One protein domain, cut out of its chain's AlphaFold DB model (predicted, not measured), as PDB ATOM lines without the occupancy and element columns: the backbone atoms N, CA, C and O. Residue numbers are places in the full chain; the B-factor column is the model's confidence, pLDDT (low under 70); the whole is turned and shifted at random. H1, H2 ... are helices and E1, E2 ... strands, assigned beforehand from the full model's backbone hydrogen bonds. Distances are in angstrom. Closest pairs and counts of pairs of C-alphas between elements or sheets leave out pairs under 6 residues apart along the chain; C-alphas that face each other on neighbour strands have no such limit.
ATOM      1  N   LEU A  29     -35.937  40.067 -45.903       87.12
ATOM      2  CA  LEU A  29     -35.304  38.767 -45.762       87.12
ATOM      3  C   LEU A  29     -36.061  37.725 -46.598       87.12
ATOM      4  O   LEU A  29     -37.210  37.382 -46.295       87.12
ATOM      5  N   GLY A  30     -35.399  37.231 -47.639       87.75
ATOM      6  CA  GLY A  30     -35.782  36.053 -48.400       87.75
ATOM      7  C   GLY A  30     -35.012  34.829 -47.913       87.75
ATOM      8  O   GLY A  30     -33.794  34.869 -47.761       87.75
ATOM      9  N   GLU A  31     -35.707  33.722 -47.691       87.94
ATOM     10  CA  GLU A  31     -35.099  32.459 -47.275       87.94
ATOM     11  C   GLU A  31     -35.499  31.348 -48.235       87.94
ATOM     12  O   GLU A  31     -36.684  31.116 -48.472       87.94
ATOM     13  N   LEU A  32     -34.509  30.643 -48.775       88.50
ATOM     14  CA  LEU A  32     -34.702  29.483 -49.635       88.50
ATOM     15  C   LEU A  32     -34.176  28.232 -48.938       88.50
ATOM     16  O   LEU A  32     -33.011  28.170 -48.556       88.50
ATOM     17  N   PHE A  33     -35.009  27.204 -48.859       88.12
ATOM     18  CA  PHE A  33     -34.555  25.850 -48.567       88.12
ATOM     19  C   PHE A  33     -34.187  25.182 -49.886       88.12
ATOM     20  O   PHE A  33     -34.992  25.234 -50.812       88.12
ATOM     21  N   THR A  34     -32.981  24.619 -49.984       89.31
ATOM     22  CA  THR A  34     -32.434  24.023 -51.214       89.31
ATOM     23  C   THR A  34     -31.550  22.810 -50.917       89.31
ATOM     24  O   THR A  34     -31.355  22.442 -49.756       89.31
ATOM     25  N   ASN A  35     -31.068  22.146 -51.967       88.38
ATOM     26  CA  ASN A  35     -30.073  21.079 -51.903       88.38
ATOM     27  C   ASN A  35     -29.376  20.939 -53.270       88.38
ATOM     28  O   ASN A  35     -30.024  21.087 -54.310       88.38
ATOM     29  N   THR A  36     -28.078  20.639 -53.294       87.62
ATOM     30  CA  THR A  36     -27.299  20.497 -54.542       87.62
ATOM     31  C   THR A  36     -27.767  19.348 -55.437       87.62
ATOM     32  O   THR A  36     -27.684  19.457 -56.657       87.62
ATOM     33  N   SER A  37     -28.315  18.271 -54.872       86.75
ATOM     34  CA  SER A  37     -28.867  17.127 -55.615       86.75
ATOM     35  C   SER A  37     -30.349  17.287 -55.984       86.75
ATOM     36  O   SER A  37     -30.966  16.360 -56.506       86.75
ATOM     37  N   CYS A  38     -30.960  18.443 -55.716       83.88
ATOM     38  CA  CYS A  38     -32.361  18.693 -56.033       83.88
ATOM     39  C   CYS A  38     -32.530  19.285 -57.442       83.88
ATOM     40  O   CYS A  38     -32.309  20.477 -57.664       83.88
ATOM     41  N   GLY A  39     -33.019  18.469 -58.383       83.75
ATOM     42  CA  GLY A  39     -33.324  18.881 -59.762       83.75
ATOM     43  C   GLY A  39     -34.164  20.168 -59.881       83.75
ATOM     44  O   GLY A  39     -33.691  21.133 -60.487       83.75
ATOM     45  N   PRO A  40     -35.363  20.254 -59.266       83.00
ATOM     46  CA  PRO A  40     -36.210  21.448 -59.368       83.00
ATOM     47  C   PRO A  40     -35.677  22.657 -58.580       83.00
ATOM     48  O   PRO A  40     -36.152  23.775 -58.767       83.00
ATOM     49  N   CYS A  41     -34.669  22.476 -57.722       83.50
ATOM     50  CA  CYS A  41     -34.086  23.563 -56.936       83.50
ATOM     51  C   CYS A  41     -33.105  24.426 -57.735       83.50
ATOM     52  O   CYS A  41     -32.911  25.597 -57.412       83.50
ATOM     53  N   ARG A  42     -32.492  23.876 -58.789       86.38
ATOM     54  CA  ARG A  42     -31.558  24.608 -59.653       86.38
ATOM     55  C   ARG A  42     -32.190  25.844 -60.320       86.38
ATOM     56  O   ARG A  42     -31.620  26.923 -60.166       86.38
ATOM     57  N   PRO A  43     -33.343  25.754 -61.018       87.31
ATOM     58  CA  PRO A  43     -33.974  26.938 -61.605       87.31
ATOM     59  C   PRO A  43     -34.459  27.932 -60.540       87.31
ATOM     60  O   PRO A  43     -34.363  29.137 -60.751       87.31
ATOM     61  N   ALA A  44     -34.922  27.454 -59.379       84.19
ATOM     62  CA  ALA A  44     -35.323  28.326 -58.274       84.19
ATOM     63  C   ALA A  44     -34.139  29.132 -57.709       84.19
ATOM     64  O   ALA A  44     -34.278  30.325 -57.453       84.19
ATOM     65  N   ASN A  45     -32.966  28.505 -57.569       87.19
ATOM     66  CA  ASN A  45     -31.740  29.189 -57.159       87.19
ATOM     67  C   ASN A  45     -31.345  30.291 -58.146       87.19
ATOM     68  O   ASN A  45     -31.084  31.407 -57.707       87.19
ATOM     69  N   LEU A  46     -31.378  29.994 -59.449       89.69
ATOM     70  CA  LEU A  46     -30.994  30.946 -60.492       89.69
ATOM     71  C   LEU A  46     -31.936  32.161 -60.540       89.69
ATOM     72  O   LEU A  46     -31.472  33.293 -60.622       89.69
ATOM     73  N   LYS A  47     -33.255  31.939 -60.416       88.00
ATOM     74  CA  LYS A  47     -34.250  33.027 -60.325       88.00
ATOM     75  C   LYS A  47     -34.035  33.907 -59.087       88.00
ATOM     76  O   LYS A  47     -34.309  35.103 -59.115       88.00
ATOM     77  N   LEU A  48     -33.555  33.329 -57.988       86.81
ATOM     78  CA  LEU A  48     -33.240  34.096 -56.786       86.81
ATOM     79  C   LEU A  48     -31.921  34.857 -56.889       86.81
ATOM     80  O   LEU A  48     -31.825  35.936 -56.318       86.81
ATOM     81  N   ASP A  49     -30.937  34.344 -57.628       90.56
ATOM     82  CA  ASP A  49     -29.709  35.092 -57.915       90.56
ATOM     83  C   ASP A  49     -30.013  36.351 -58.729       90.56
ATOM     84  O   ASP A  49     -29.534  37.431 -58.390       90.56
ATOM     85  N   THR A  50     -30.881  36.249 -59.741       91.50
ATOM     86  CA  THR A  50     -31.312  37.426 -60.510       91.50
ATOM     87  C   THR A  50     -32.070  38.424 -59.636       91.50
ATOM     88  O   THR A  50     -31.782  39.618 -59.683       91.50
ATOM     89  N   LEU A  51     -32.975  37.941 -58.775       88.38
ATOM     90  CA  LEU A  51     -33.757  38.795 -57.875       88.38
ATOM     91  C   LEU A  51     -32.879  39.495 -56.821       88.38
ATOM     92  O   LEU A  51     -33.113  40.653 -56.485       88.38
ATOM     93  N   ALA A  52     -31.859  38.803 -56.306       88.75
ATOM     94  CA  ALA A  52     -30.911  39.359 -55.343       88.75
ATOM     95  C   ALA A  52     -30.052  40.476 -55.948       88.75
ATOM     96  O   ALA A  52     -29.718  41.431 -55.250       88.75
ATOM     97  N   ILE A  53     -29.720  40.387 -57.239       91.50
ATOM     98  CA  ILE A  53     -29.002  41.452 -57.952       91.50
ATOM     99  C   ILE A  53     -29.927  42.656 -58.168       91.50
ATOM    100  O   ILE A  53     -29.555  43.781 -57.828       91.50
ATOM    101  N   GLU A  54     -31.139  42.416 -58.676       92.12
ATOM    102  CA  GLU A  54     -32.128  43.461 -58.979       92.12
ATOM    103  C   GLU A  54     -32.548  44.256 -57.733       92.12
ATOM    104  O   GLU A  54     -32.701  45.475 -57.787       92.12
ATOM    105  N   HIS A  55     -32.666  43.585 -56.585       89.50
ATOM    106  CA  HIS A  55     -33.080  44.192 -55.319       89.50
ATOM    107  C   HIS A  55     -31.969  44.216 -54.266       89.50
ATOM    108  O   HIS A  55     -32.250  44.182 -53.072       89.50
ATOM    109  N   SER A  56     -30.705  44.313 -54.673       87.19
ATOM    110  CA  SER A  56     -29.547  44.258 -53.760       87.19
ATOM    111  C   SER A  56     -29.581  45.267 -52.599       87.19
ATOM    112  O   SER A  56     -29.051  44.986 -51.526       87.19
ATOM    113  N   ALA A  57     -30.240  46.418 -52.770       87.06
ATOM    114  CA  ALA A  57     -30.396  47.428 -51.719       87.06
ATOM    115  C   ALA A  57     -31.533  47.131 -50.718       87.06
ATOM    116  O   ALA A  57     -31.596  47.749 -49.657       87.06
ATOM    117  N   THR A  58     -32.458  46.229 -51.056       87.50
ATOM    118  CA  THR A  58     -33.700  46.003 -50.298       87.50
ATOM    119  C   THR A  58     -34.006  44.532 -50.026       87.50
ATOM    120  O   THR A  58     -34.957  44.256 -49.299       87.50
ATOM    121  N   LEU A  59     -33.211  43.591 -50.538       88.19
ATOM    122  CA  LEU A  59     -33.386  42.148 -50.381       88.19
ATOM    123  C   LEU A  59     -32.101  41.501 -49.849       88.19
ATOM    124  O   LEU A  59     -31.066  41.493 -50.507       88.19
ATOM    125  N   ALA A  60     -32.198  40.889 -48.673       89.12
ATOM    126  CA  ALA A  60     -31.206  39.973 -48.133       89.12
ATOM    127  C   ALA A  60     -31.677  38.535 -48.369       89.12
ATOM    128  O   ALA A  60     -32.793  38.179 -47.994       89.12
ATOM    129  N   LEU A  61     -30.832  37.700 -48.970       89.62
ATOM    130  CA  LEU A  61     -31.171  36.319 -49.303       89.62
ATOM    131  C   LEU A  61     -30.329  35.336 -48.485       89.62
ATOM    132  O   LEU A  61     -29.103  35.423 -48.478       89.62
ATOM    133  N   ILE A  62     -30.982  34.363 -47.850       89.38
ATOM    134  CA  ILE A  62     -30.326  33.249 -47.156       89.38
ATOM    135  C   ILE A  62     -30.750  31.926 -47.790       89.38
ATOM    136  O   ILE A  62     -31.926  31.703 -48.083       89.38
ATOM    137  N   ARG A  63     -29.783  31.028 -47.989       89.00
ATOM    138  CA  ARG A  63     -30.001  29.682 -48.525       89.00
ATOM    139  C   ARG A  63     -29.669  28.642 -47.467       89.00
ATOM    140  O   ARG A  63     -28.509  28.478 -47.107       89.00
ATOM    141  N   TYR A  64     -30.683  27.925 -47.000       89.94
ATOM    142  CA  TYR A  64     -30.504  26.799 -46.095       89.94
ATOM    143  C   TYR A  64     -30.468  25.509 -46.894       89.94
ATOM    144  O   TYR A  64     -31.438  25.134 -47.561       89.94
ATOM    145  N   HIS A  65     -29.344  24.815 -46.802       90.69
ATOM    146  CA  HIS A  65     -29.187  23.528 -47.450       90.69
ATOM    147  C   HIS A  65     -29.765  22.441 -46.552       90.69
ATOM    148  O   HIS A  65     -29.374  22.289 -45.400       90.69
ATOM    149  N   THR A  66     -30.754  21.719 -47.060       88.69
ATOM    150  CA  THR A  66     -31.432  20.640 -46.331       88.69
ATOM    151  C   THR A  66     -30.788  19.296 -46.641       88.69
ATOM    152  O   THR A  66     -30.088  19.160 -47.637       88.69
ATOM    153  N   TRP A  67     -31.032  18.282 -45.810       84.38
ATOM    154  CA  TRP A  67     -30.473  16.941 -46.021       84.38
ATOM    155  C   TRP A  67     -31.157  16.146 -47.134       84.38
ATOM    156  O   TRP A  67     -30.714  15.052 -47.455       84.38
ATOM    157  N   TRP A  68     -32.248  16.649 -47.708       82.06
ATOM    158  CA  TRP A  68     -32.985  15.965 -48.764       82.06
ATOM    159  C   TRP A  68     -32.907  16.767 -50.068       82.06
ATOM    160  O   TRP A  68     -32.928  17.998 -50.037       82.06
ATOM    161  N   PRO A  69     -32.848  16.105 -51.235       80.38
ATOM    162  CA  PRO A  69     -32.955  14.659 -51.463       80.38
ATOM    163  C   PRO A  69     -31.685  13.850 -51.149       80.38
ATOM    164  O   PRO A  69     -31.754  12.627 -51.152       80.38
ATOM    165  N   SER A  70     -30.550  14.498 -50.869       83.94
ATOM    166  CA  SER A  70     -29.300  13.819 -50.507       83.94
ATOM    167  C   SER A  70     -28.619  14.493 -49.324       83.94
ATOM    168  O   SER A  70     -28.382  15.704 -49.339       83.94
ATOM    169  N   SER A  71     -28.240  13.703 -48.319       85.69
ATOM    170  CA  SER A  71     -27.493  14.190 -47.156       85.69
ATOM    171  C   SER A  71     -26.025  14.465 -47.480       85.69
ATOM    172  O   SER A  71     -25.325  15.029 -46.645       85.69
ATOM    173  N   ALA A  72     -25.557  14.090 -48.674       88.50
ATOM    174  CA  ALA A  72     -24.194  14.326 -49.140       88.50
ATOM    175  C   ALA A  72     -23.969  15.753 -49.677       88.50
ATOM    176  O   ALA A  72     -22.901  16.037 -50.212       88.50
ATOM    177  N   ASP A  73     -24.956  16.647 -49.558       88.00
ATOM    178  CA  ASP A  73     -24.781  18.050 -49.928       88.00
ATOM    179  C   ASP A  73     -23.673  18.688 -49.060       88.00
ATOM    180  O   ASP A  73     -23.832  18.759 -47.834       88.00
ATOM    181  N   PRO A  74     -22.564  19.170 -49.656       90.50
ATOM    182  CA  PRO A  74     -21.453  19.747 -48.903       90.50
ATOM    183  C   PRO A  74     -21.883  20.952 -48.061       90.50
ATOM    184  O   PRO A  74     -21.365  21.150 -46.965       90.50
ATOM    185  N   PHE A  75     -22.875  21.722 -48.516       89.81
ATOM    186  CA  PHE A  75     -23.394  22.875 -47.775       89.81
ATOM    187  C   PHE A  75     -24.290  22.466 -46.603       89.81
ATOM    188  O   PHE A  75     -24.353  23.174 -45.596       89.81
ATOM    189  N   TYR A  76     -24.973  21.322 -46.707       89.88
ATOM    190  CA  TYR A  76     -25.688  20.755 -45.568       89.88
ATOM    191  C   TYR A  76     -24.691  20.259 -44.517       89.88
ATOM    192  O   TYR A  76     -24.806  20.639 -43.354       89.88
ATOM    193  N   GLN A  77     -23.687  19.483 -44.942       92.94
ATOM    194  CA  GLN A  77     -22.644  18.925 -44.073       92.94
ATOM    195  C   GLN A  77     -21.822  20.011 -43.365       92.94
ATOM    196  O   GLN A  77     -21.467  19.848 -42.201       92.94
ATOM    197  N   ALA A  78     -21.584  21.145 -44.027       93.06
ATOM    198  CA  ALA A  78     -20.853  22.267 -43.447       93.06
ATOM    199  C   ALA A  78     -21.564  22.916 -42.245       93.06
ATOM    200  O   ALA A  78     -20.894  23.464 -41.371       93.06
ATOM    201  N   ASN A  79     -22.902  22.889 -42.183       90.06
ATOM    202  CA  ASN A  79     -23.643  23.524 -41.091       90.06
ATOM    203  C   ASN A  79     -24.973  22.823 -40.783       90.06
ATOM    204  O   ASN A  79     -26.062  23.388 -40.900       90.06
ATOM    205  N   ILE A  80     -24.884  21.557 -40.381       90.94
ATOM    206  CA  ILE A  80     -26.053  20.707 -40.129       90.94
ATOM    207  C   ILE A  80     -26.973  21.304 -39.056       90.94
ATOM    208  O   ILE A  80     -28.200  21.251 -39.201       90.94
ATOM    209  N   ILE A  81     -26.395  21.868 -37.991       91.75
ATOM    210  CA  ILE A  81     -27.135  22.351 -36.818       91.75
ATOM    211  C   ILE A  81     -28.023  23.538 -37.202       91.75
ATOM    212  O   ILE A  81     -29.239  23.466 -37.014       91.75
ATOM    213  N   GLU A  82     -27.452  24.584 -37.806       87.94
ATOM    214  CA  GLU A  82     -28.207  25.784 -38.189       87.94
ATOM    215  C   GLU A  82     -29.235  25.464 -39.278       87.94
ATOM    216  O   GLU A  82     -30.409  25.828 -39.165       87.94
ATOM    217  N   ASN A  83     -28.833  24.699 -40.301       87.75
ATOM    218  CA  ASN A  83     -29.727  24.287 -41.383       87.75
ATOM    219  C   ASN A  83     -30.947  23.515 -40.848       87.75
ATOM    220  O   ASN A  83     -32.080  23.723 -41.294       87.75
ATOM    221  N   THR A  84     -30.739  22.642 -39.859       86.69
ATOM    222  CA  THR A  84     -31.812  21.853 -39.243       86.69
ATOM    223  C   THR A  84     -32.695  22.711 -38.339       86.69
ATOM    224  O   THR A  84     -33.922  22.599 -38.421       86.69
ATOM    225  N   ALA A  85     -32.112  23.597 -37.529       88.50
ATOM    226  CA  ALA A  85     -32.855  24.499 -36.654       88.50
ATOM    227  C   ALA A  85     -33.785  25.426 -37.452       88.50
ATOM    228  O   ALA A  85     -34.972  25.536 -37.143       88.50
ATOM    229  N   ARG A  86     -33.289  26.025 -38.541       85.62
ATOM    230  CA  ARG A  86     -34.051  26.956 -39.394       85.62
ATOM    231  C   ARG A  86     -35.193  26.285 -40.124       85.62
ATOM    232  O   ARG A  86     -36.305  26.802 -40.167       85.62
ATOM    233  N   ARG A  87     -34.940  25.090 -40.639       85.25
ATOM    234  CA  ARG A  87     -35.949  24.230 -41.253       85.25
ATOM    235  C   ARG A  87     -37.067  23.867 -40.278       85.25
ATOM    236  O   ARG A  87     -38.225  23.875 -40.682       85.25
ATOM    237  N   ILE A  88     -36.744  23.568 -39.017       84.06
ATOM    238  CA  ILE A  88     -37.739  23.277 -37.973       84.06
ATOM    239  C   ILE A  88     -38.513  24.543 -37.592       84.06
ATOM    240  O   ILE A  88     -39.739  24.511 -37.592       84.06
ATOM    241  N   ALA A  89     -37.823  25.657 -37.335       83.69
ATOM    242  CA  ALA A  89     -38.444  26.936 -36.978       83.69
ATOM    243  C   ALA A  89     -39.392  27.444 -38.072       83.69
ATOM    244  O   ALA A  89     -40.463  27.975 -37.791       83.69
ATOM    245  N   ARG A  90     -39.016  27.229 -39.335       78.69
ATOM    246  CA  ARG A  90     -39.850  27.511 -40.496       78.69
ATOM    247  C   ARG A  90     -40.758  26.347 -40.852       78.69
ATOM    248  O   ARG A  90     -41.334  26.434 -41.900       78.69
ATOM    249  N   ALA A  91     -40.891  25.256 -40.097       82.38
ATOM    250  CA  ALA A  91     -41.731  24.097 -40.452       82.38
ATOM    251  C   ALA A  91     -41.578  23.587 -41.914       82.38
ATOM    252  O   ALA A  91     -42.526  23.070 -42.516       82.38
ATOM    253  N   CYS A  92     -40.382  23.715 -42.501       76.94
ATOM    254  CA  CYS A  92     -40.123  23.395 -43.900       76.94
ATOM    255  C   CYS A  92     -39.927  21.892 -44.115       76.94
ATOM    256  O   CYS A  92     -39.051  21.257 -43.514       76.94
ATOM    257  N   ARG A  93     -40.753  21.329 -45.004       76.31
ATOM    258  CA  ARG A  93     -40.769  19.896 -45.349       76.31
ATOM    259  C   ARG A  93     -40.396  19.597 -46.803       76.31
ATOM    260  O   ARG A  93     -40.382  18.437 -47.183       76.31
ATOM    261  N   ALA A  94     -40.120  20.615 -47.617       73.38
ATOM    262  CA  ALA A  94     -39.789  20.441 -49.030       73.38
ATOM    263  C   ALA A  94     -38.550  21.261 -49.400       73.38
ATOM    264  O   ALA A  94     -38.363  22.370 -48.913       73.38
ATOM    265  N   SER A  95     -37.707  20.710 -50.273       63.75
ATOM    266  CA  SER A  95     -36.398  21.274 -50.637       63.75
ATOM    267  C   SER A  95     -36.485  22.428 -51.627       63.75
ATOM    268  O   SER A  95     -35.451  22.931 -52.012       63.75
ATOM    269  N   SER A  96     -37.671  22.840 -52.078       67.25
ATOM    270  CA  SER A  96     -37.850  23.947 -53.038       67.25
ATOM    271  C   SER A  96     -38.815  25.000 -52.494       67.25
ATOM    272  O   SER A  96     -39.685  25.497 -53.207       67.25
ATOM    273  N   LYS A  97     -38.739  25.279 -51.189       72.25
ATOM    274  CA  LYS A  97     -39.602  26.266 -50.533       72.25
ATOM    275  C   LYS A  97     -38.856  27.571 -50.339       72.25
ATOM    276  O   LYS A  97     -37.732  27.579 -49.842       72.25
ATOM    277  N   PHE A  98     -39.534  28.654 -50.690       75.94
ATOM    278  CA  PHE A  98     -39.079  30.011 -50.470       75.94
ATOM    279  C   PHE A  98     -39.990  30.700 -49.459       75.94
ATOM    280  O   PHE A  98     -41.159  30.352 -49.278       75.94
ATOM    281  N   THR A  99     -39.442  31.656 -48.735       73.25
ATOM    282  CA  THR A  99     -40.173  32.410 -47.727       73.25
ATOM    283  C   THR A  99     -39.716  33.856 -47.804       73.25
ATOM    284  O   THR A  99     -38.527  34.132 -47.689       73.25
ATOM    285  N   LEU A 100     -40.662  34.775 -48.000       71.56
ATOM    286  CA  LEU A 100     -40.427  36.218 -47.947       71.56
ATOM    287  C   LEU A 100     -40.974  36.727 -46.624       71.56
ATOM    288  O   LEU A 100     -42.158  36.552 -46.351       71.56
ATOM    289  N   MET A 101     -40.137  37.346 -45.792       58.28
ATOM    290  CA  MET A 101     -40.581  37.948 -44.524       58.28
ATOM    291  C   MET A 101     -41.330  36.975 -43.596       58.28
ATOM    292  O   MET A 101     -42.233  37.367 -42.864       58.28
ATOM    293  N   GLY A 102     -40.985  35.685 -43.629       59.12
ATOM    294  CA  GLY A 102     -41.677  34.653 -42.850       59.12
ATOM    295  C   GLY A 102     -43.017  34.176 -43.425       59.12
ATOM    296  O   GLY A 102     -43.598  33.251 -42.862       59.12
ATOM    297  N   ALA A 103     -43.488  34.737 -44.543       60.00
ATOM    298  CA  ALA A 103     -44.655  34.253 -45.269       60.00
ATOM    299  C   ALA A 103     -44.252  33.216 -46.330       60.00
ATOM    300  O   ALA A 103     -43.318  33.416 -47.114       60.00
ATOM    301  N   TRP A 104     -44.966  32.092 -46.350       54.88
ATOM    302  CA  TRP A 104     -44.736  31.008 -47.298       54.88
ATOM    303  C   TRP A 104     -45.122  31.405 -48.718       54.88
ATOM    304  O   TRP A 104     -46.280  31.718 -48.980       54.88
ATOM    305  N   GLY A 105     -44.173  31.301 -49.646       55.69
ATOM    306  CA  GLY A 105     -44.424  31.450 -51.075       55.69
ATOM    307  C   GLY A 105     -43.776  30.307 -51.848       55.69
ATOM    308  O   GLY A 105     -42.622  29.953 -51.617       55.69
ATOM    309  N   ALA A 106     -44.501  29.696 -52.780       52.22
ATOM    310  CA  ALA A 106     -43.848  28.886 -53.802       52.22
ATOM    311  C   ALA A 106     -43.260  29.844 -54.844       52.22
ATOM    312  O   ALA A 106     -43.992  30.677 -55.373       52.22
TER     313      ALA A 106
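This is residues 29 to 106 of the 110 residues of an uncharacterized protein of candidate division TA06 bacterium SM1_40 (UniProt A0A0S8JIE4). A small four-stranded sheet has a long helix, H1, running along one face and a shorter helix, H3, set slantwise over part of the other face. The long side-by-side strands E2 and E1 make the core; the short hairpin of E3 and E4 extends the sheet beyond E1, and the little helix H2 lies by the last residues of E2. The printed part has 78 residues, with three named helices and four named strands in the order E1, H1, E2, H2, H3, E3, E4; the sheet's order is E2, E1, E3, E4, mixed, and the class is mixed, helices and strands. The whole is compact, with a radius of gyration of the C-alphas of 11.9 A, and rounded, spanning 33 by 24 by 22 A.

In the sheet, E2 is residues 59 to 65, 19.3 A from first to last C-alpha, and E1 is residues 29 to 34, 16.0 A, beginning at C-alpha 29 (-35.304, 38.767, -45.762). E3 is residues 98 to 100, and E4 is residues 103 to 105, ending at C-alpha 105 (-44.424, 31.450, -51.075). H1, residues 41 to 54, is 20.1 A long and begins at C-alpha 41 (-34.086, 23.563, -56.936). H2 is residues 74 to 78, and H3 is residues 80 to 89, 14.2 A long.

E2 and E1 are parallel at 24 degrees, with N 32 and O 62 within hydrogen-bond range at 2.9 A. E1 and E3 are antiparallel at 173 degrees, with N 31 and O 99 at 2.8 A. E3 and E4, a hairpin, are antiparallel at 137 degrees, with N 103 and O 100 at 2.9 A. E2 and E4 are the edge strands, and the strands' lines turn by 73 degrees from edge to edge. E1, H1 and E2 form a strand-helix-strand unit, two parallel neighbour strands with a helix between, and its crossover is right-handed. H1 is on the sheet at a height of 9.5 A, over E2 and E1, and runs along the strands, at 17 degrees to E1 on the local plane; its closest C-alphas to E2 are those of Ala 52 and Leu 59, 6.2 A apart. H3 is on the opposite face, giving three layers, with helices on both faces of the sheet. It stands only just slantwise to the strands, at 60.0 degrees to E2 on the local plane; the C-alphas of Tyr 64 and Asn 83, the closest of E2 and H3, are 5.4 A apart. H2 only grazes the sheet, and is close to but not clearly touching H3, with the closest C-alphas, Tyr 76 and Asn 83, 6.8 A apart. H1 is apart from H2 and H3. In H1, H2 and H3 every O i to N i+4 pair is within hydrogen-bond range.

The two C-alphas farthest apart, those of Ala 57 and Ala 72, are 33.8 A apart. The printed part has no cut and no long link. The mean pLDDT of the printed part is 83.4; residues 95 to 96 and 101 to 106 are under 70.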